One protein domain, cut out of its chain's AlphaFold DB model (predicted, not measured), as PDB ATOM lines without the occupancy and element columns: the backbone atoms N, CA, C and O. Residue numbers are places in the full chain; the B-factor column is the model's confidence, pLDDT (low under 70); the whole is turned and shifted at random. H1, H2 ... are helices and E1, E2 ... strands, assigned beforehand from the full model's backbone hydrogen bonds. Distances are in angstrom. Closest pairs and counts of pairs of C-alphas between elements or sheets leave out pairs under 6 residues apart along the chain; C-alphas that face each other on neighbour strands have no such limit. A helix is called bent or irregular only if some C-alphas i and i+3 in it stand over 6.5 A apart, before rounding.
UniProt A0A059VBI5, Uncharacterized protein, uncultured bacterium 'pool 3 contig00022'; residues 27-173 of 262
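What this domain is: This is residues 27 to 173 of the 262 residues of an uncharacterized protein of uncultured bacterium 'pool 3 contig00022' (UniProt A0A059VBI5). A small helical body, in which H1 and H6 cross with H4 packed on H1 and the hairpin E1 E2 beside the first residues of H1 and H6, sends out two long, loosely held arms. One arm loops out through residues 79 to 95 and comes back through H5; the other is the tail after H6, which ends in H7. The printed part has 147 residues, with seven named helices and two named strands in the order H1 H2 H3 H4 H5 E1 E2 H6 H7, and the two strands are antiparallel. The class is mostly helix, but under half of the residues, 69, are in named elements. The whole is only just loose, close to compact, with a radius of gyration of the C-alphas of 17.9 A and spans of 51 by 35 by 30 A.

How they stand to each other: Start at the hairpin of E1, residues 116 to 119, and E2, residues 124 to 127: N 117 and O 126 are 2.9 A apart, and N 126 and O 117 also 2.9 A, within hydrogen-bond range. From E1 go to H1, residues 30 to 44, where the closest C-alphas, Tyr 118 and Pro 30, are 5.4 A apart. H1 touches H6, residues 143 to 153, about perpendicular at 89 degrees; the closest C-alphas, Val 42 and Leu 144, are 5.7 A apart. H4, residues 60 to 71, touches H1 with residues 65 to 69 alone, at a shallow tilt of 32 degrees, only just short of steep, opposite ways; the closest C-alphas are Phe 32 and Leu 69, 6.7 A. H2, residues 46 to 49, and H6 are near each other, while H3, residues 51 to 54, is close to H6 but not clearly touching, with the closest C-alphas, Tyr 54 and Ile 152, 7.0 A apart. H5, residues 96 to 106, and H7, residues 170 to 173, are apart. In H5 every O i to N i+4 pair is within hydrogen-bond range; H1 has 9 of 11, H4 7 of 8 and H6 6 of 7, and H2, H3 and H7 are too short for such a pair.

Where its parts are: Find C-alpha 30 at (-13.237, -56.116, 40.684); H1 runs 21.6 A from there and is irregular, with C-alphas 37 and 40 7.8 A apart. H4 measures 17.5 A, H6 16.0 A and H5 15.1 A, the last beginning at C-alpha 96 (-44.078, -51.613, 31.411). H7 ends at C-alpha 173 (-44.135, -26.352, 32.628).

The domain as a whole: The two farthest C-alphas, Glu 121 and Ser 172, are 55.9 A apart. The printed part has no cut. The links H4 to H5, E2 to H6 and H6 to H7 are long, and residues 92 to 97 stand free. The model's mean pLDDT over the printed part is 80.1, with 37 residues under 70, among them residues 75 to 89 and 131 to 138.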
ATOM      1  N   ARG A  27     -16.954 -57.571  48.036       85.81
ATOM      2  CA  ARG A  27     -15.502 -57.815  48.043       85.81
ATOM      3  C   ARG A  27     -15.015 -58.693  46.896       85.81
ATOM      4  O   ARG A  27     -13.850 -58.646  46.530       85.81
ATOM      5  N   ALA A  28     -15.902 -59.498  46.315       85.44
ATOM      6  CA  ALA A  28     -15.580 -60.274  45.121       85.44
ATOM      7  C   ALA A  28     -15.664 -59.440  43.833       85.44
ATOM      8  O   ALA A  28     -15.296 -59.931  42.769       85.44
ATOM      9  N   SER A  29     -16.193 -58.212  43.889       88.06
ATOM     10  CA  SER A  29     -16.286 -57.377  42.695       88.06
ATOM     11  C   SER A  29     -14.932 -56.728  42.367       88.06
ATOM     12  O   SER A  29     -14.273 -56.222  43.278       88.06
ATOM     13  N   PRO A  30     -14.534 -56.670  41.081       90.75
ATOM     14  CA  PRO A  30     -13.237 -56.116  40.684       90.75
ATOM     15  C   PRO A  30     -13.027 -54.662  41.126       90.75
ATOM     16  O   PRO A  30     -11.950 -54.304  41.584       90.75
ATOM     17  N   LEU A  31     -14.070 -53.825  41.047       90.31
ATOM     18  CA  LEU A  31     -13.983 -52.429  41.484       90.31
ATOM     19  C   LEU A  31     -13.756 -52.304  42.993       90.31
ATOM     20  O   LEU A  31     -13.008 -51.432  43.419       90.31
ATOM     21  N   PHE A  32     -14.396 -53.161  43.792       91.56
ATOM     22  CA  PHE A  32     -14.188 -53.158  45.235       91.56
ATOM     23  C   PHE A  32     -12.738 -53.487  45.564       91.56
ATOM     24  O   PHE A  32     -12.116 -52.743  46.306       91.56
ATOM     25  N   GLN A  33     -12.189 -54.541  44.958       92.44
ATOM     26  CA  GLN A  33     -10.793 -54.928  45.161       92.44
ATOM     27  C   GLN A  33      -9.826 -53.823  44.724       92.44
ATOM     28  O   GLN A  33      -8.870 -53.540  45.436       92.44
ATOM     29  N   LEU A  34     -10.097 -53.158  43.597       93.56
ATOM     30  CA  LEU A  34      -9.299 -52.023  43.128       93.56
ATOM     31  C   LEU A  34      -9.294 -50.868  44.127       93.56
ATOM     32  O   LEU A  34      -8.228 -50.374  44.477       93.56
ATOM     33  N   LEU A  35     -10.477 -50.440  44.577       93.25
ATOM     34  CA  LEU A  35     -10.605 -49.340  45.532       93.25
ATOM     35  C   LEU A  35      -9.992 -49.716  46.884       93.25
ATOM     36  O   LEU A  35      -9.212 -48.946  47.425       93.25
ATOM     37  N   GLU A  36     -10.276 -50.906  47.404       93.75
ATOM     38  CA  GLU A  36      -9.701 -51.389  48.664       93.75
ATOM     39  C   GLU A  36      -8.166 -51.445  48.612       93.75
ATOM     40  O   GLU A  36      -7.508 -51.100  49.588       93.75
ATOM     41  N   THR A  37      -7.590 -51.821  47.465       94.31
ATOM     42  CA  THR A  37      -6.134 -51.975  47.309       94.31
ATOM     43  C   THR A  37      -5.417 -50.650  47.037       94.31
ATOM     44  O   THR A  37      -4.360 -50.398  47.606       94.31
ATOM     45  N   HIS A  38      -5.955 -49.803  46.152       94.75
ATOM     46  CA  HIS A  38      -5.205 -48.675  45.579       94.75
ATOM     47  C   HIS A  38      -5.715 -47.299  45.995       94.75
ATOM     48  O   HIS A  38      -5.067 -46.310  45.667       94.75
ATOM     49  N   TYR A  39      -6.854 -47.187  46.685       95.12
ATOM     50  CA  TYR A  39      -7.458 -45.876  46.950       95.12
ATOM     51  C   TYR A  39      -6.558 -44.946  47.772       95.12
ATOM     52  O   TYR A  39      -6.383 -43.786  47.397       95.12
ATOM     53  N   GLU A  40      -5.928 -45.456  48.833       96.06
ATOM     54  CA  GLU A  40      -4.991 -44.667  49.646       96.06
ATOM     55  C   GLU A  40      -3.755 -44.243  48.842       96.06
ATOM     56  O   GLU A  40      -3.306 -43.103  48.946       96.06
ATOM     57  N   THR A  41      -3.252 -45.116  47.965       96.00
ATOM     58  CA  THR A  41      -2.143 -44.792  47.056       96.00
ATOM     59  C   THR A  41      -2.536 -43.701  46.063       96.00
ATOM     60  O   THR A  41      -1.784 -42.755  45.853       96.00
ATOM     61  N   VAL A  42      -3.730 -43.788  45.464       96.31
ATOM     62  CA  VAL A  42      -4.258 -42.747  44.565       96.31
ATOM     63  C   VAL A  42      -4.342 -41.410  45.294       96.31
ATOM     64  O   VAL A  42      -3.961 -40.387  44.732       96.31
ATOM     65  N   LYS A  43      -4.805 -41.420  46.547       95.81
ATOM     66  CA  LYS A  43      -4.895 -40.227  47.386       95.81
ATOM     67  C   LYS A  43      -3.521 -39.629  47.688       95.81
ATOM     68  O   LYS A  43      -3.373 -38.415  47.597       95.81
ATOM     69  N   SER A  44      -2.515 -40.452  47.997       96.62
ATOM     70  CA  SER A  44      -1.166 -39.964  48.310       96.62
ATOM     71  C   SER A  44      -0.443 -39.371  47.102       96.62
ATOM     72  O   SER A  44       0.326 -38.433  47.264       96.62
ATOM     73  N   VAL A  45      -0.678 -39.902  45.897       97.00
ATOM     74  CA  VAL A  45      -0.016 -39.432  44.663       97.00
ATOM     75  C   VAL A  45      -0.852 -38.427  43.865       97.00
ATOM     76  O   VAL A  45      -0.459 -38.052  42.760       97.00
ATOM     77  N   TRP A  46      -2.016 -38.006  44.376       96.44
ATOM     78  CA  TRP A  46      -2.979 -37.216  43.603       96.44
ATOM     79  C   TRP A  46      -2.415 -35.880  43.127       96.44
ATOM     80  O   TRP A  46      -2.520 -35.561  41.942       96.44
ATOM     81  N   GLU A  47      -1.812 -35.126  44.045       95.75
ATOM     82  CA  GLU A  47      -1.229 -33.807  43.781       95.75
ATOM     83  C   GLU A  47      -0.165 -33.885  42.676       95.75
ATOM     84  O   GLU A  47      -0.183 -33.111  41.721       95.75
ATOM     85  N   GLU A  48       0.706 -34.893  42.744       96.25
ATOM     86  CA  GLU A  48       1.798 -35.075  41.789       96.25
ATOM     87  C   GLU A  48       1.313 -35.577  40.420       96.25
ATOM     88  O   GLU A  48       1.713 -35.050  39.379       96.25
ATOM     89  N   ARG A  49       0.459 -36.610  40.394       95.94
ATOM     90  CA  ARG A  49       0.110 -37.320  39.150       95.94
ATOM     91  C   ARG A  49      -1.144 -36.801  38.462       95.94
ATOM     92  O   ARG A  49      -1.195 -36.789  37.233       95.94
ATOM     93  N   PHE A  50      -2.170 -36.425  39.219       96.38
ATOM     94  CA  PHE A  50      -3.535 -36.285  38.699       96.38
ATOM     95  C   PHE A  50      -4.073 -34.860  38.770       96.38
ATOM     96  O   PHE A  50      -4.901 -34.489  37.937       96.38
ATOM     97  N   GLU A  51      -3.585 -34.031  39.691       94.75
ATOM     98  CA  GLU A  51      -4.119 -32.687  39.916       94.75
ATOM     99  C   GLU A  51      -4.053 -31.794  38.676       94.75
ATOM    100  O   GLU A  51      -5.027 -31.119  38.339       94.75
ATOM    101  N   ARG A  52      -2.952 -31.860  37.921       95.31
ATOM    102  CA  ARG A  52      -2.791 -31.076  36.689       95.31
ATOM    103  C   ARG A  52      -3.866 -31.385  35.639       95.31
ATOM    104  O   ARG A  52      -4.239 -30.505  34.871       95.31
ATOM    105  N   GLN A  53      -4.326 -32.633  35.570       94.44
ATOM    106  CA  GLN A  53      -5.258 -33.098  34.540       94.44
ATOM    107  C   GLN A  53      -6.715 -33.101  35.015       94.44
ATOM    108  O   GLN A  53      -7.619 -32.787  34.243       94.44
ATOM    109  N   TYR A  54      -6.943 -33.471  36.273       93.12
ATOM    110  CA  TYR A  54      -8.266 -33.726  36.841       93.12
ATOM    111  C   TYR A  54      -8.684 -32.716  37.915       93.12
ATOM    112  O   TYR A  54      -9.841 -32.721  38.341       93.12
ATOM    113  N   GLY A  55      -7.781 -31.819  38.309       93.38
ATOM    114  CA  GLY A  55      -7.992 -30.825  39.352       93.38
ATOM    115  C   GLY A  55      -7.740 -31.362  40.761       93.38
ATOM    116  O   GLY A  55      -7.372 -32.518  40.968       93.38
ATOM    117  N   PHE A  56      -7.956 -30.493  41.745       94.25
ATOM    118  CA  PHE A  56      -7.680 -30.766  43.155       94.25
ATOM    119  C   PHE A  56      -8.490 -31.937  43.714       94.25
ATOM    120  O   PHE A  56      -9.650 -32.151  43.331       94.25
ATOM    121  N   TRP A  57      -7.900 -32.630  44.692       94.12
ATOM    122  CA  TRP A  57      -8.576 -33.682  45.447       94.12
ATOM    123  C   TRP A  57      -9.885 -33.173  46.054       94.12
ATOM    124  O   TRP A  57      -9.937 -32.128  46.707       94.12
ATOM    125  N   GLN A  58     -10.961 -33.935  45.868       90.00
ATOM    126  CA  GLN A  58     -12.269 -33.583  46.401       90.00
ATOM    127  C   GLN A  58     -12.555 -34.426  47.642       90.00
ATOM    128  O   GLN A  58     -12.854 -35.610  47.520       90.00
ATOM    129  N   GLY A  59     -12.593 -33.816  48.831       88.88
ATOM    130  CA  GLY A  59     -12.873 -34.532  50.091       88.88
ATOM    131  C   GLY A  59     -14.220 -35.280  50.133       88.88
ATOM    132  O   GLY A  59     -14.448 -36.137  50.981       88.88
ATOM    133  N   ARG A  60     -15.132 -35.009  49.184       89.12
ATOM    134  CA  ARG A  60     -16.354 -35.812  49.003       89.12
ATOM    135  C   ARG A  60     -16.056 -37.256  48.595       89.12
ATOM    136  O   ARG A  60     -16.837 -38.140  48.938       89.12
ATOM    137  N   TRP A  61     -14.970 -37.491  47.859       91.94
ATOM    138  CA  TRP A  61     -14.600 -38.816  47.376       91.94
ATOM    139  C   TRP A  61     -14.344 -39.770  48.534       91.94
ATOM    140  O   TRP A  61     -14.845 -40.887  48.483       91.94
ATOM    141  N   ASP A  62     -13.708 -39.297  49.609       92.31
ATOM    142  CA  ASP A  62     -13.444 -40.093  50.813       92.31
ATOM    143  C   ASP A  62     -14.738 -40.682  51.383       92.31
ATOM    144  O   ASP A  62     -14.857 -41.883  51.617       92.31
ATOM    145  N   ARG A  63     -15.768 -39.840  51.520       90.12
ATOM    146  CA  ARG A  63     -17.073 -40.260  52.042       90.12
ATOM    147  C   ARG A  63     -17.789 -41.237  51.109       90.12
ATOM    148  O   ARG A  63     -18.413 -42.183  51.582       90.12
ATOM    149  N   VAL A  64     -17.740 -40.990  49.800       89.50
ATOM    150  CA  VAL A  64     -18.422 -41.820  48.793       89.50
ATOM    151  C   VAL A  64     -17.755 -43.192  48.674       89.50
ATOM    152  O   VAL A  64     -18.450 -44.207  48.638       89.50
ATOM    153  N   VAL A  65     -16.421 -43.230  48.659       91.31
ATOM    154  CA  VAL A  65     -15.643 -44.471  48.587       91.31
ATOM    155  C   VAL A  65     -15.789 -45.274  49.871       91.31
ATOM    156  O   VAL A  65     -16.088 -46.459  49.779       91.31
ATOM    157  N   ALA A  66     -15.701 -44.649  51.051       90.81
ATOM    158  CA  ALA A  66     -15.938 -45.340  52.319       90.81
ATOM    159  C   ALA A  66     -17.336 -45.981  52.368       90.81
ATOM    160  O   ALA A  66     -17.464 -47.180  52.607       90.81
ATOM    161  N   ALA A  67     -18.385 -45.227  52.017       87.19
ATOM    162  CA  ALA A  67     -19.751 -45.753  51.987       87.19
ATOM    163  C   ALA A  67     -19.938 -46.890  50.961       87.19
ATOM    164  O   ALA A  67     -20.770 -47.781  51.155       87.19
ATOM    165  N   TYR A  68     -19.182 -46.874  49.859       88.25
ATOM    166  CA  TYR A  68     -19.151 -47.985  48.911       88.25
ATOM    167  C   TYR A  68     -18.390 -49.193  49.464       88.25
ATOM    168  O   TYR A  68     -18.874 -50.312  49.320       88.25
ATOM    169  N   LEU A  69     -17.248 -49.001  50.123       89.75
ATOM    170  CA  LEU A  69     -16.486 -50.091  50.737       89.75
ATOM    171  C   LEU A  69     -17.231 -50.733  51.926       89.75
ATOM    172  O   LEU A  69     -17.039 -51.916  52.197       89.75
ATOM    173  N   ASP A  70     -18.169 -50.022  52.554       85.75
ATOM    174  CA  ASP A  70     -19.038 -50.585  53.596       85.75
ATOM    175  C   ASP A  70     -20.027 -51.641  53.063       85.75
ATOM    176  O   ASP A  70     -20.305 -52.637  53.736       85.75
ATOM    177  N   CYS A  71     -20.607 -51.436  51.870       77.62
ATOM    178  CA  CYS A  71     -21.762 -52.233  51.412       77.62
ATOM    179  C   CYS A  71     -21.789 -52.622  49.920       77.62
ATOM    180  O   CYS A  71     -22.640 -53.409  49.497       77.62
ATOM    181  N   GLY A  72     -20.875 -52.107  49.099       80.19
ATOM    182  CA  GLY A  72     -20.770 -52.369  47.658       80.19
ATOM    183  C   GLY A  72     -21.871 -51.764  46.793       80.19
ATOM    184  O   GLY A  72     -22.056 -52.200  45.649       80.19
ATOM    185  N   LEU A  73     -22.649 -50.819  47.329       77.44
ATOM    186  CA  LEU A  73     -23.753 -50.170  46.626       77.44
ATOM    187  C   LEU A  73     -23.298 -48.847  46.005       77.44
ATOM    188  O   LEU A  73     -22.703 -48.000  46.661       77.44
ATOM    189  N   PHE A  74     -23.639 -48.645  44.733       75.19
ATOM    190  CA  PHE A  74     -23.308 -47.423  43.987       75.19
ATOM    191  C   PHE A  74     -24.199 -46.220  44.347       75.19
ATOM    192  O   PHE A  74     -23.981 -45.112  43.858       75.19
ATOM    193  N   GLU A  75     -25.206 -46.433  45.195       66.81
ATOM    194  CA  GLU A  75     -26.216 -45.434  45.563       66.81
ATOM    195  C   GLU A  75     -25.637 -44.283  46.399       66.81
ATOM    196  O   GLU A  75     -26.191 -43.188  46.401       66.81
ATOM    197  N   SER A  76     -24.474 -44.481  47.025       61.66
ATOM    198  CA  SER A  76     -23.813 -43.489  47.886       61.66
ATOM    199  C   SER A  76     -23.068 -42.374  47.137       61.66
ATOM    200  O   SER A  76     -22.237 -41.703  47.737       61.66
ATOM    201  N   GLY A  77     -23.341 -42.159  45.845       63.06
ATOM    202  CA  GLY A  77     -22.772 -41.046  45.064       63.06
ATOM    203  C   GLY A  77     -22.053 -41.437  43.772       63.06
ATOM    204  O   GLY A  77     -21.690 -40.559  42.999       63.06
ATOM    205  N   PHE A  78     -21.880 -42.731  43.487       69.56
ATOM    206  CA  PHE A  78     -21.347 -43.191  42.196       69.56
ATOM    207  C   PHE A  78     -22.391 -43.150  41.070       69.56
ATOM    208  O   PHE A  78     -22.033 -43.147  39.894       69.56
ATOM    209  N   ALA A  79     -23.680 -43.157  41.410       60.78
ATOM    210  CA  ALA A  79     -24.761 -43.117  40.438       60.78
ATOM    211  C   ALA A  79     -24.906 -41.718  39.816       60.78
ATOM    212  O   ALA A  79     -25.123 -40.726  40.512       60.78
ATOM    213  N   ILE A  80     -24.841 -41.653  38.486       57.53
ATOM    214  CA  ILE A  80     -25.072 -40.435  37.711       57.53
ATOM    215  C   ILE A  80     -26.192 -40.724  36.720       57.53
ATOM    216  O   ILE A  80     -26.006 -41.476  35.765       57.53
ATOM    217  N   ALA A  81     -27.337 -40.073  36.891       54.66
ATOM    218  CA  ALA A  81     -28.375 -40.069  35.868       54.66
ATOM    219  C   ALA A  81     -28.020 -39.045  34.773       54.66
ATOM    220  O   ALA A  81     -28.578 -37.954  34.735       54.66
ATOM    221  N   ARG A  82     -27.069 -39.370  33.886       52.75
ATOM    222  CA  ARG A  82     -26.856 -38.606  32.643       52.75
ATOM    223  C   ARG A  82     -27.711 -39.221  31.543       52.75
ATOM    224  O   ARG A  82     -27.428 -40.321  31.079       52.75
ATOM    225  N   PHE A  83     -28.734 -38.500  31.109       56.66
ATOM    226  CA  PHE A  83     -29.474 -38.818  29.896       56.66
ATOM    227  C   PHE A  83     -29.252 -37.692  28.891       56.66
ATOM    228  O   PHE A  83     -29.453 -36.521  29.203       56.66
ATOM    229  N   ASN A  84     -28.838 -38.044  27.676       53.50
ATOM    230  CA  ASN A  84     -29.048 -37.154  26.547       53.50
ATOM    231  C   ASN A  84     -30.466 -37.402  26.036       53.50
ATOM    232  O   ASN A  84     -30.839 -38.542  25.756       53.50
ATOM    233  N   ILE A  85     -31.266 -36.340  25.940       54.19
ATOM    234  CA  ILE A  85     -32.595 -36.413  25.332       54.19
ATOM    235  C   ILE A  85     -32.383 -36.625  23.832       54.19
ATOM    236  O   ILE A  85     -32.117 -35.684  23.087       54.19
ATOM    237  N   HIS A  86     -32.476 -37.873  23.392       58.94
ATOM    238  CA  HIS A  86     -32.501 -38.231  21.983       58.94
ATOM    239  C   HIS A  86     -33.909 -38.712  21.636       58.94
ATOM    240  O   HIS A  86     -34.427 -39.631  22.265       58.94
ATOM    241  N   ASN A  87     -34.534 -38.108  20.623       59.88
ATOM    242  CA  ASN A  87     -35.917 -38.408  20.221       59.88
ATOM    243  C   ASN A  87     -36.067 -39.740  19.450       59.88
ATOM    244  O   ASN A  87     -37.072 -39.980  18.794       59.88
ATOM    245  N   HIS A  88     -35.043 -40.595  19.468       64.06
ATOM    246  CA  HIS A  88     -35.020 -41.839  18.697       64.06
ATOM    247  C   HIS A  88     -35.557 -43.044  19.483       64.06
ATOM    248  O   HIS A  88     -35.769 -44.112  18.911       64.06
ATOM    249  N   THR A  89     -35.754 -42.904  20.797       68.56
ATOM    250  CA  THR A  89     -36.283 -43.956  21.672       68.56
ATOM    251  C   THR A  89     -37.424 -43.388  22.504       68.56
ATOM    252  O   THR A  89     -37.204 -42.548  23.375       68.56
ATOM    253  N   THR A  90     -38.641 -43.866  22.247       73.06
ATOM    254  CA  THR A  90     -39.855 -43.427  22.945       73.06
ATOM    255  C   THR A  90     -40.353 -44.546  23.844       73.06
ATOM    256  O   THR A  90     -40.633 -45.646  23.370       73.06
ATOM    257  N   VAL A  91     -40.480 -44.261  25.140       73.44
ATOM    258  CA  VAL A  91     -41.116 -45.162  26.109       73.44
ATOM    259  C   VAL A  91     -42.542 -44.678  26.340       73.44
ATOM    260  O   VAL A  91     -42.753 -43.567  26.829       73.44
ATOM    261  N   TYR A  92     -43.525 -45.494  25.963       76.31
ATOM    262  CA  TYR A  92     -44.939 -45.160  26.138       76.31
ATOM    263  C   TYR A  92     -45.400 -45.422  27.584       76.31
ATOM    264  O   TYR A  92     -44.901 -46.350  28.219       76.31
ATOM    265  N   PRO A  93     -46.396 -44.682  28.112       70.12
ATOM    266  CA  PRO A  93     -46.876 -44.854  29.491       70.12
ATOM    267  C   PRO A  93     -47.356 -46.270  29.846       70.12
ATOM    268  O   PRO A  93     -47.252 -46.678  31.000       70.12
ATOM    269  N   ASN A  94     -47.859 -47.023  28.862       80.75
ATOM    270  CA  ASN A  94     -48.336 -48.399  29.044       80.75
ATOM    271  C   ASN A  94     -47.271 -49.464  28.718       80.75
ATOM    272  O   ASN A  94     -47.552 -50.656  28.830       80.75
ATOM    273  N   ASP A  95     -46.057 -49.065  28.324       80.50
ATOM    274  CA  ASP A  95     -44.948 -49.982  28.060       80.50
ATOM    275  C   ASP A  95     -44.179 -50.266  29.358       80.50
ATOM    276  O   ASP A  95     -43.155 -49.649  29.663       80.50
ATOM    277  N   ALA A  96     -44.700 -51.205  30.152       76.06
ATOM    278  CA  ALA A  96     -44.078 -51.613  31.411       76.06
ATOM    279  C   ALA A  96     -42.642 -52.140  31.218       76.06
ATOM    280  O   ALA A  96     -41.789 -51.913  32.074       76.06
ATOM    281  N   GLU A  97     -42.362 -52.793  30.086       74.50
ATOM    282  CA  GLU A  97     -41.039 -53.331  29.760       74.50
ATOM    283  C   GLU A  97     -40.071 -52.222  29.323       74.50
ATOM    284  O   GLU A  97     -38.900 -52.203  29.698       74.50
ATOM    285  N   GLY A  98     -40.543 -51.240  28.556       76.12
ATOM    286  CA  GLY A  98     -39.795 -50.021  28.243       76.12
ATOM    287  C   GLY A  98     -39.450 -49.211  29.491       76.12
ATOM    288  O   GLY A  98     -38.299 -48.808  29.657       76.12
ATOM    289  N   LEU A  99     -40.409 -49.032  30.404       74.88
ATOM    290  CA  LEU A  99     -40.182 -48.372  31.693       74.88
ATOM    291  C   LEU A  99     -39.176 -49.140  32.555       74.88
ATOM    292  O   LEU A  99     -38.300 -48.522  33.158       74.88
ATOM    293  N   TYR A 100     -39.263 -50.473  32.581       71.31
ATOM    294  CA  TYR A 100     -38.298 -51.324  33.275       71.31
ATOM    295  C   TYR A 100     -36.881 -51.153  32.709       71.31
ATOM    296  O   TYR A 100     -35.948 -50.852  33.454       71.31
ATOM    297  N   ARG A 101     -36.715 -51.241  31.384       76.31
ATOM    298  CA  ARG A 101     -35.422 -51.027  30.711       76.31
ATOM    299  C   ARG A 101     -34.861 -49.628  30.966       76.31
ATOM    300  O   ARG A 101     -33.664 -49.491  31.217       76.31
ATOM    301  N   LEU A 102     -35.714 -48.601  30.952       75.00
ATOM    302  CA  LEU A 102     -35.329 -47.225  31.265       75.00
ATOM    303  C   LEU A 102     -34.887 -47.081  32.726       75.00
ATOM    304  O   LEU A 102     -33.855 -46.470  32.983       75.00
ATOM    305  N   ALA A 103     -35.609 -47.672  33.678       70.06
ATOM    306  CA  ALA A 103     -35.223 -47.664  35.089       70.06
ATOM    307  C   ALA A 103     -33.865 -48.353  35.307       70.06
ATOM    308  O   ALA A 103     -32.988 -47.796  35.968       70.06
ATOM    309  N   CYS A 104     -33.644 -49.511  34.680       67.69
ATOM    310  CA  CYS A 104     -32.352 -50.199  34.688       67.69
ATOM    311  C   CYS A 104     -31.230 -49.342  34.081       67.69
ATOM    312  O   CYS A 104     -30.102 -49.354  34.572       67.69
ATOM    313  N   TYR A 105     -31.532 -48.574  33.031       68.88
ATOM    314  CA  TYR A 105     -30.583 -47.644  32.425       68.88
ATOM    315  C   TYR A 105     -30.254 -46.462  33.351       68.88
ATOM    316  O   TYR A 105     -29.088 -46.094  33.474       68.88
ATOM    317  N   LEU A 106     -31.250 -45.899  34.041       65.25
ATOM    318  CA  LEU A 106     -31.071 -44.795  34.992       65.25
ATOM    319  C   LEU A 106     -30.251 -45.202  36.223       65.25
ATOM    320  O   LEU A 106     -29.483 -44.396  36.740       65.25
ATOM    321  N   HIS A 107     -30.381 -46.451  36.669       62.25
ATOM    322  CA  HIS A 107     -29.622 -47.009  37.792       62.25
ATOM    323  C   HIS A 107     -28.258 -47.591  37.396       62.25
ATOM    324  O   HIS A 107     -27.624 -48.294  38.188       62.25
ATOM    325  N   ARG A 108     -27.784 -47.333  36.173       68.00
ATOM    326  CA  ARG A 108     -26.533 -47.912  35.695       68.00
ATOM    327  C   ARG A 108     -25.350 -47.391  36.514       68.00
ATOM    328  O   ARG A 108     -25.158 -46.188  36.673       68.00
ATOM    329  N   ALA A 109     -24.539 -48.323  37.011       69.94
ATOM    330  CA  ALA A 109     -23.264 -48.003  37.639       69.94
ATOM    331  C   ALA A 109     -22.346 -47.261  36.643       69.94
ATOM    332  O   ALA A 109     -22.418 -47.532  35.438       69.94
ATOM    333  N   PRO A 110     -21.453 -46.375  37.120       72.88
ATOM    334  CA  PRO A 110     -20.552 -45.612  36.251       72.88
ATOM    335  C   PRO A 110     -19.589 -46.518  35.470       72.88
ATOM    336  O   PRO A 110     -19.107 -46.144  34.406       72.88
ATOM    337  N   VAL A 111     -19.357 -47.735  35.969       80.31
ATOM    338  CA  VAL A 111     -18.545 -48.767  35.324       80.31
ATOM    339  C   VAL A 111     -19.344 -50.052  35.153       80.31
ATOM    340  O   VAL A 111     -20.108 -50.458  36.034       80.31
ATOM    341  N   ASN A 112     -19.168 -50.724  34.013       82.50
ATOM    342  CA  ASN A 112     -19.750 -52.044  33.808       82.50
ATOM    343  C   ASN A 112     -18.830 -53.108  34.418       82.50
ATOM    344  O   ASN A 112     -17.845 -53.504  33.801       82.50
ATOM    345  N   LEU A 113     -19.179 -53.592  35.612       84.00
ATOM    346  CA  LEU A 113     -18.384 -54.594  36.327       84.00
ATOM    347  C   LEU A 113     -18.226 -55.909  35.550       84.00
ATOM    348  O   LEU A 113     -17.211 -56.575  35.704       84.00
ATOM    349  N   SER A 114     -19.176 -56.267  34.681       83.50
ATOM    350  CA  SER A 114     -19.073 -57.483  33.864       83.50
ATOM    351  C   SER A 114     -17.980 -57.400  32.795       83.50
ATOM    352  O   SER A 114     -17.546 -58.442  32.315       83.50
ATOM    353  N   ARG A 115     -17.525 -56.190  32.445       86.31
ATOM    354  CA  ARG A 115     -16.435 -55.923  31.487       86.31
ATOM    355  C   ARG A 115     -15.103 -55.594  32.166       86.31
ATOM    356  O   ARG A 115     -14.093 -55.451  31.491       86.31
ATOM    357  N   LEU A 116     -15.105 -55.438  33.490       90.06
ATOM    358  CA  LEU A 116     -13.919 -55.122  34.276       90.06
ATOM    359  C   LEU A 116     -13.272 -56.431  34.747       90.06
ATOM    360  O   LEU A 116     -13.941 -57.275  35.351       90.06
ATOM    361  N   ARG A 117     -11.979 -56.604  34.481       90.19
ATOM    362  CA  ARG A 117     -11.168 -57.716  34.989       90.19
ATOM    363  C   ARG A 117      -9.989 -57.134  35.744       90.19
ATOM    364  O   ARG A 117      -9.211 -56.380  35.173       90.19
ATOM    365  N   TYR A 118      -9.883 -57.470  37.022       91.62
ATOM    366  CA  TYR A 118      -8.759 -57.069  37.853       91.62
ATOM    367  C   TYR A 118      -8.078 -58.313  38.409       91.62
ATOM    368  O   TYR A 118      -8.744 -59.181  38.975       91.62
ATOM    369  N   HIS A 119      -6.764 -58.383  38.237       88.38
ATOM    370  CA  HIS A 119      -5.919 -59.431  38.786       88.38
ATOM    371  C   HIS A 119      -5.045 -58.813  39.878       88.38
ATOM    372  O   HIS A 119      -4.088 -58.100  39.586       88.38
ATOM    373  N   SER A 120      -5.385 -59.064  41.145       82.12
ATOM    374  CA  SER A 120      -4.692 -58.461  42.293       82.12
ATOM    375  C   SER A 120      -3.214 -58.846  42.376       82.12
ATOM    376  O   SER A 120      -2.396 -58.012  42.740       82.12
ATOM    377  N   GLU A 121      -2.866 -60.080  41.999       84.00
ATOM    378  CA  GLU A 121      -1.494 -60.605  42.062       84.00
ATOM    379  C   GLU A 121      -0.550 -59.941  41.052       84.00
ATOM    380  O   GLU A 121       0.599 -59.657  41.374       84.00
ATOM    381  N   SER A 122      -1.031 -59.679  39.835       82.75
ATOM    382  CA  SER A 122      -0.236 -59.066  38.764       82.75
ATOM    383  C   SER A 122      -0.425 -57.553  38.654       82.75
ATOM    384  O   SER A 122       0.263 -56.910  37.867       82.75
ATOM    385  N   GLY A 123      -1.377 -56.976  39.394       81.25
ATOM    386  CA  GLY A 123      -1.757 -55.565  39.273       81.25
ATOM    387  C   GLY A 123      -2.417 -55.213  37.935       81.25
ATOM    388  O   GLY A 123      -2.614 -54.035  37.648       81.25
ATOM    389  N   LEU A 124      -2.767 -56.212  37.119       87.25
ATOM    390  CA  LEU A 124      -3.273 -56.007  35.767       87.25
ATOM    391  C   LEU A 124      -4.766 -55.671  35.789       87.25
ATOM    392  O   LEU A 124      -5.578 -56.421  36.344       87.25
ATOM    393  N   LEU A 125      -5.130 -54.564  35.143       91.00
ATOM    394  CA  LEU A 125      -6.510 -54.136  34.972       91.00
ATOM    395  C   LEU A 125      -6.870 -54.073  33.489       91.00
ATOM    396  O   LEU A 125      -6.266 -53.326  32.727       91.00
ATOM    397  N   ILE A 126      -7.894 -54.826  33.098       89.75
ATOM    398  CA  ILE A 126      -8.400 -54.871  31.725       89.75
ATOM    399  C   ILE A 126      -9.864 -54.438  31.733       89.75
ATOM    400  O   ILE A 126     -10.671 -54.911  32.543       89.75
ATOM    401  N   TYR A 127     -10.218 -53.539  30.816       87.88
ATOM    402  CA  TYR A 127     -11.605 -53.166  30.560       87.88
ATOM    403  C   TYR A 127     -11.999 -53.583  29.149       87.88
ATOM    404  O   TYR A 127     -11.676 -52.913  28.171       87.88
ATOM    405  N   GLU A 128     -12.721 -54.696  29.052       84.56
ATOM    406  CA  GLU A 128     -13.141 -55.272  27.775       84.56
ATOM    407  C   GLU A 128     -13.982 -54.245  26.995       84.56
ATOM    408  O   GLU A 128     -14.866 -53.620  27.597       84.56
ATOM    409  N   PRO A 129     -13.772 -54.033  25.683       79.31
ATOM    410  CA  PRO A 129     -14.605 -53.150  24.870       79.31
ATOM    411  C   PRO A 129     -16.048 -53.669  24.770       79.31
ATOM    412  O   PRO A 129     -16.385 -54.787  25.163       79.31
ATOM    413  N   LYS A 130     -16.973 -52.818  24.310       75.88
ATOM    414  CA  LYS A 130     -18.346 -53.272  24.065       75.88
ATOM    415  C   LYS A 130     -18.317 -54.103  22.782       75.88
ATOM    416  O   LYS A 130     -17.760 -53.638  21.796       75.88
ATOM    417  N   ALA A 131     -18.958 -55.272  22.780       67.06
ATOM    418  CA  ALA A 131     -19.097 -56.086  21.573       67.06
ATOM    419  C   ALA A 131     -19.595 -55.236  20.383       67.06
ATOM    420  O   ALA A 131     -20.605 -54.533  20.511       67.06
ATOM    421  N   GLY A 132     -18.864 -55.286  19.263       65.00
ATOM    422  CA  GLY A 132     -19.135 -54.516  18.042       65.00
ATOM    423  C   GLY A 132     -18.391 -53.179  17.916       65.00
ATOM    424  O   GLY A 132     -18.645 -52.443  16.971       65.00
ATOM    425  N   GLN A 133     -17.504 -52.845  18.853       62.44
ATOM    426  CA  GLN A 133     -16.591 -51.710  18.733       62.44
ATOM    427  C   GLN A 133     -15.199 -52.270  18.400       62.44
ATOM    428  O   GLN A 133     -14.625 -52.953  19.244       62.44
ATOM    429  N   GLU A 134     -14.693 -52.027  17.183       48.75
ATOM    430  CA  GLU A 134     -13.301 -52.322  16.798       48.75
ATOM    431  C   GLU A 134     -12.380 -51.359  17.553       48.75
ATOM    432  O   GLU A 134     -12.021 -50.283  17.081       48.75
ATOM    433  N   VAL A 135     -12.099 -51.701  18.801       59.78
ATOM    434  CA  VAL A 135     -11.035 -51.100  19.594       59.78
ATOM    435  C   VAL A 135     -10.052 -52.226  19.838       59.78
ATOM    436  O   VAL A 135     -10.490 -53.336  20.145       59.78
ATOM    437  N   ASP A 136      -8.770 -51.920  19.657       54.94
ATOM    438  CA  ASP A 136      -7.651 -52.826  19.903       54.94
ATOM    439  C   ASP A 136      -7.837 -53.562  21.239       54.94
ATOM    440  O   ASP A 136      -8.373 -52.987  22.199       54.94
ATOM    441  N   ASP A 137      -7.492 -54.851  21.259       55.88
ATOM    442  CA  ASP A 137      -7.747 -55.755  22.379       55.88
ATOM    443  C   ASP A 137      -7.340 -55.087  23.700       55.88
ATOM    444  O   ASP A 137      -6.206 -54.650  23.855       55.88
ATOM    445  N   GLY A 138      -8.308 -54.949  24.617       61.53
ATOM    446  CA  GLY A 138      -8.272 -53.998  25.733       61.53
ATOM    447  C   GLY A 138      -6.908 -53.869  26.412       61.53
ATOM    448  O   GLY A 138      -6.558 -54.697  27.255       61.53
ATOM    449  N   GLU A 139      -6.180 -52.805  26.063       70.69
ATOM    450  CA  GLU A 139      -4.873 -52.516  26.640       70.69
ATOM    451  C   GLU A 139      -4.959 -52.481  28.175       70.69
ATOM    452  O   GLU A 139      -5.954 -51.995  28.737       70.69
ATOM    453  N   PRO A 140      -3.923 -52.974  28.876       81.56
ATOM    454  CA  PRO A 140      -3.826 -52.834  30.317       81.56
ATOM    455  C   PRO A 140      -3.947 -51.367  30.728       81.56
ATOM    456  O   PRO A 140      -3.155 -50.519  30.323       81.56
ATOM    457  N   ILE A 141      -4.937 -51.068  31.561       88.81
ATOM    458  CA  ILE A 141      -5.132 -49.732  32.115       88.81
ATOM    459  C   ILE A 141      -4.357 -49.661  33.431       88.81
ATOM    460  O   ILE A 141      -4.445 -50.578  34.245       88.81
ATOM    461  N   ASP A 142      -3.635 -48.567  33.680       91.38
ATOM    462  CA  ASP A 142      -3.068 -48.309  35.009       91.38
ATOM    463  C   ASP A 142      -4.207 -48.264  36.056       91.38
ATOM    464  O   ASP A 142      -5.119 -47.435  35.928       91.38
ATOM    465  N   PRO A 143      -4.191 -49.127  37.093       93.81
ATOM    466  CA  PRO A 143      -5.221 -49.146  38.129       93.81
ATOM    467  C   PRO A 143      -5.466 -47.784  38.787       93.81
ATOM    468  O   PRO A 143      -6.613 -47.447  39.089       93.81
ATOM    469  N   LEU A 144      -4.411 -46.987  38.984       94.81
ATOM    470  CA  LEU A 144      -4.510 -45.685  39.647       94.81
ATOM    471  C   LEU A 144      -5.222 -44.670  38.742       94.81
ATOM    472  O   LEU A 144      -6.151 -43.992  39.184       94.81
ATOM    473  N   GLU A 145      -4.844 -44.624  37.462       93.50
ATOM    474  CA  GLU A 145      -5.498 -43.805  36.432       93.50
ATOM    475  C   GLU A 145      -6.976 -44.194  36.262       93.50
ATOM    476  O   GLU A 145      -7.852 -43.331  36.156       93.50
ATOM    477  N   PHE A 146      -7.288 -45.494  36.279       92.81
ATOM    478  CA  PHE A 146      -8.672 -45.957  36.216       92.81
ATOM    479  C   PHE A 146      -9.495 -45.440  37.398       92.81
ATOM    480  O   PHE A 146     -10.587 -44.904  37.197       92.81
ATOM    481  N   ILE A 147      -8.978 -45.563  38.624       93.94
ATOM    482  CA  ILE A 147      -9.660 -45.055  39.819       93.94
ATOM    483  C   ILE A 147      -9.841 -43.539  39.718       93.94
ATOM    484  O   ILE A 147     -10.956 -43.065  39.933       93.94
ATOM    485  N   ALA A 148      -8.812 -42.787  39.318       93.31
ATOM    486  CA  ALA A 148      -8.913 -41.340  39.132       93.31
ATOM    487  C   ALA A 148     -10.053 -40.964  38.170       93.31
ATOM    488  O   ALA A 148     -10.904 -40.131  38.501       93.31
ATOM    489  N   ARG A 149     -10.158 -41.658  37.029       91.38
ATOM    490  CA  ARG A 149     -11.254 -41.478  36.061       91.38
ATOM    491  C   ARG A 149     -12.625 -41.811  36.640       91.38
ATOM    492  O   ARG A 149     -13.603 -41.140  36.321       91.38
ATOM    493  N   VAL A 150     -12.730 -42.816  37.502       90.25
ATOM    494  CA  VAL A 150     -13.993 -43.123  38.187       90.25
ATOM    495  C   VAL A 150     -14.356 -42.016  39.187       90.25
ATOM    496  O   VAL A 150     -15.518 -41.609  39.247       90.25
ATOM    497  N   LEU A 151     -13.386 -41.491  39.940       90.94
ATOM    498  CA  LEU A 151     -13.617 -40.472  40.969       90.94
ATOM    499  C   LEU A 151     -14.100 -39.138  40.387       90.94
ATOM    500  O   LEU A 151     -15.046 -38.551  40.917       90.94
ATOM    501  N   ILE A 152     -13.535 -38.675  39.266       88.62
ATOM    502  CA  ILE A 152     -13.953 -37.406  38.634       88.62
ATOM    503  C   ILE A 152     -15.404 -37.422  38.148       88.62
ATOM    504  O   ILE A 152     -16.028 -36.372  37.988       88.62
ATOM    505  N   HIS A 153     -15.962 -38.609  37.913       84.06
ATOM    506  CA  HIS A 153     -17.357 -38.748  37.537       84.06
ATOM    507  C   HIS A 153     -18.294 -38.533  38.733       84.06
ATOM    508  O   HIS A 153     -19.428 -38.104  38.526       84.06
ATOM    509  N   ILE A 154     -17.831 -38.731  39.974       85.50
ATOM    510  CA  ILE A 154     -18.637 -38.515  41.182       85.50
ATOM    511  C   ILE A 154     -19.052 -37.035  41.263       85.50
ATOM    512  O   ILE A 154     -18.193 -36.152  41.436       85.50
ATOM    513  N   PRO A 155     -20.359 -36.737  41.168       78.94
ATOM    514  CA  PRO A 155     -20.841 -35.371  41.150       78.94
ATOM    515  C   PRO A 155     -20.629 -34.677  42.495       78.94
ATOM    516  O   PRO A 155     -20.455 -35.306  43.539       78.94
ATOM    517  N   GLU A 156     -20.667 -33.348  42.473       77.38
ATOM    518  CA  GLU A 156     -20.697 -32.565  43.705       77.38
ATOM    519  C   GLU A 156     -22.003 -32.801  44.475       77.38
ATOM    520  O   GLU A 156     -23.072 -32.947  43.865       77.38
ATOM    521  N   PRO A 157     -21.945 -32.799  45.817       71.56
ATOM    522  CA  PRO A 157     -23.148 -32.861  46.626       71.56
ATOM    523  C   PRO A 157     -24.061 -31.677  46.295       71.56
ATOM    524  O   PRO A 157     -23.599 -30.564  46.051       71.56
ATOM    525  N   ASN A 158     -25.372 -31.919  46.304       69.62
ATOM    526  CA  ASN A 158     -26.411 -30.917  46.038       69.62
ATOM    527  C   ASN A 158     -26.421 -30.322  44.616       69.62
ATOM    528  O   ASN A 158     -27.217 -29.420  44.353       69.62
ATOM    529  N   LYS A 159     -25.618 -30.830  43.667       72.31
ATOM    530  CA  LYS A 159     -25.820 -30.495  42.252       72.31
ATOM    531  C   LYS A 159     -27.050 -31.217  41.710       72.31
ATOM    532  O   LYS A 159     -27.210 -32.427  41.866       72.31
ATOM    533  N   HIS A 160     -27.909 -30.471  41.025       68.81
ATOM    534  CA  HIS A 160     -29.013 -31.050  40.270       68.81
ATOM    535  C   HIS A 160     -28.448 -31.871  39.105       68.81
ATOM    536  O   HIS A 160     -27.952 -31.310  38.137       68.81
ATOM    537  N   LEU A 161     -28.518 -33.200  39.202       68.12
ATOM    538  CA  LEU A 161     -28.049 -34.108  38.143       68.12
ATOM    539  C   LEU A 161     -29.047 -34.240  36.991       68.12
ATOM    540  O   LEU A 161     -28.690 -34.682  35.903       68.12
ATOM    541  N   VAL A 162     -30.299 -33.852  37.235       70.00
ATOM    542  CA  VAL A 162     -31.381 -33.874  36.255       70.00
ATOM    543  C   VAL A 162     -31.656 -32.445  35.818       70.00
ATOM    544  O   VAL A 162     -32.205 -31.644  36.577       70.00
ATOM    545  N   HIS A 163     -31.296 -32.143  34.576       68.81
ATOM    546  CA  HIS A 163     -31.678 -30.903  33.919       68.81
ATOM    547  C   HIS A 163     -32.870 -31.175  33.006       68.81
ATOM    548  O   HIS A 163     -32.811 -32.014  32.109       68.81
ATOM    549  N   PHE A 164     -33.971 -30.468  33.247       69.81
ATOM    550  CA  PHE A 164     -35.134 -30.539  32.378       69.81
ATOM    551  C   PHE A 164     -35.013 -29.510  31.251       69.81
ATOM    552  O   PHE A 164     -34.818 -28.323  31.515       69.81
ATOM    553  N   TYR A 165     -35.177 -29.962  30.008       68.25
ATOM    554  CA  TYR A 165     -35.112 -29.125  28.808       68.25
ATOM    555  C   TYR A 165     -36.441 -29.110  28.050       68.25
ATOM    556  O   TYR A 165     -37.307 -29.968  28.246       68.25
ATOM    557  N   GLY A 166     -36.590 -28.126  27.158       75.38
ATOM    558  CA  GLY A 166     -37.753 -27.997  26.282       75.38
ATOM    559  C   GLY A 166     -39.050 -27.908  27.077       75.38
ATOM    560  O   GLY A 166     -39.107 -27.195  28.070       75.38
ATOM    561  N   ALA A 167     -40.066 -28.672  26.671       67.62
ATOM    562  CA  ALA A 167     -41.376 -28.734  27.321       67.62
ATOM    563  C   ALA A 167     -41.328 -29.137  28.806       67.62
ATOM    564  O   ALA A 167     -42.194 -28.721  29.578       67.62
ATOM    565  N   TYR A 168     -40.314 -29.899  29.222       68.06
ATOM    566  CA  TYR A 168     -40.180 -30.380  30.595       68.06
ATOM    567  C   TYR A 168     -39.472 -29.387  31.527       68.06
ATOM    568  O   TYR A 168     -39.499 -29.595  32.741       68.06
ATOM    569  N   ALA A 169     -38.861 -28.319  31.001       76.56
ATOM    570  CA  ALA A 169     -38.198 -27.297  31.810       76.56
ATOM    571  C   ALA A 169     -39.176 -26.645  32.809       76.56
ATOM    572  O   ALA A 169     -40.357 -26.468  32.520       76.56
ATOM    573  N   ASN A 170     -38.700 -26.233  33.989       73.31
ATOM    574  CA  ASN A 170     -39.587 -25.635  35.003       73.31
ATOM    575  C   ASN A 170     -40.372 -24.433  34.459       73.31
ATOM    576  O   ASN A 170     -41.574 -24.326  34.693       73.31
ATOM    577  N   ARG A 171     -39.709 -23.569  33.680       76.00
ATOM    578  CA  ARG A 171     -40.329 -22.384  33.074       76.00
ATOM    579  C   ARG A 171     -41.421 -22.756  32.066       76.00
ATOM    580  O   ARG A 171     -42.513 -22.204  32.141       76.00
ATOM    581  N   SER A 172     -41.160 -23.711  31.171       74.19
ATOM    582  CA  SER A 172     -42.147 -24.151  30.174       74.19
ATOM    583  C   SER A 172     -43.327 -24.865  30.827       74.19
ATOM    584  O   SER A 172     -44.465 -24.638  30.435       74.19
ATOM    585  N   ARG A 173     -43.081 -25.683  31.859       71.00
ATOM    586  CA  ARG A 173     -44.135 -26.352  32.628       71.00
ATOM    587  C   ARG A 173     -45.012 -25.359  33.379       71.00
ATOM    588  O   ARG A 173     -46.215 -25.564  33.442       71.00
TER     589      ARG A 173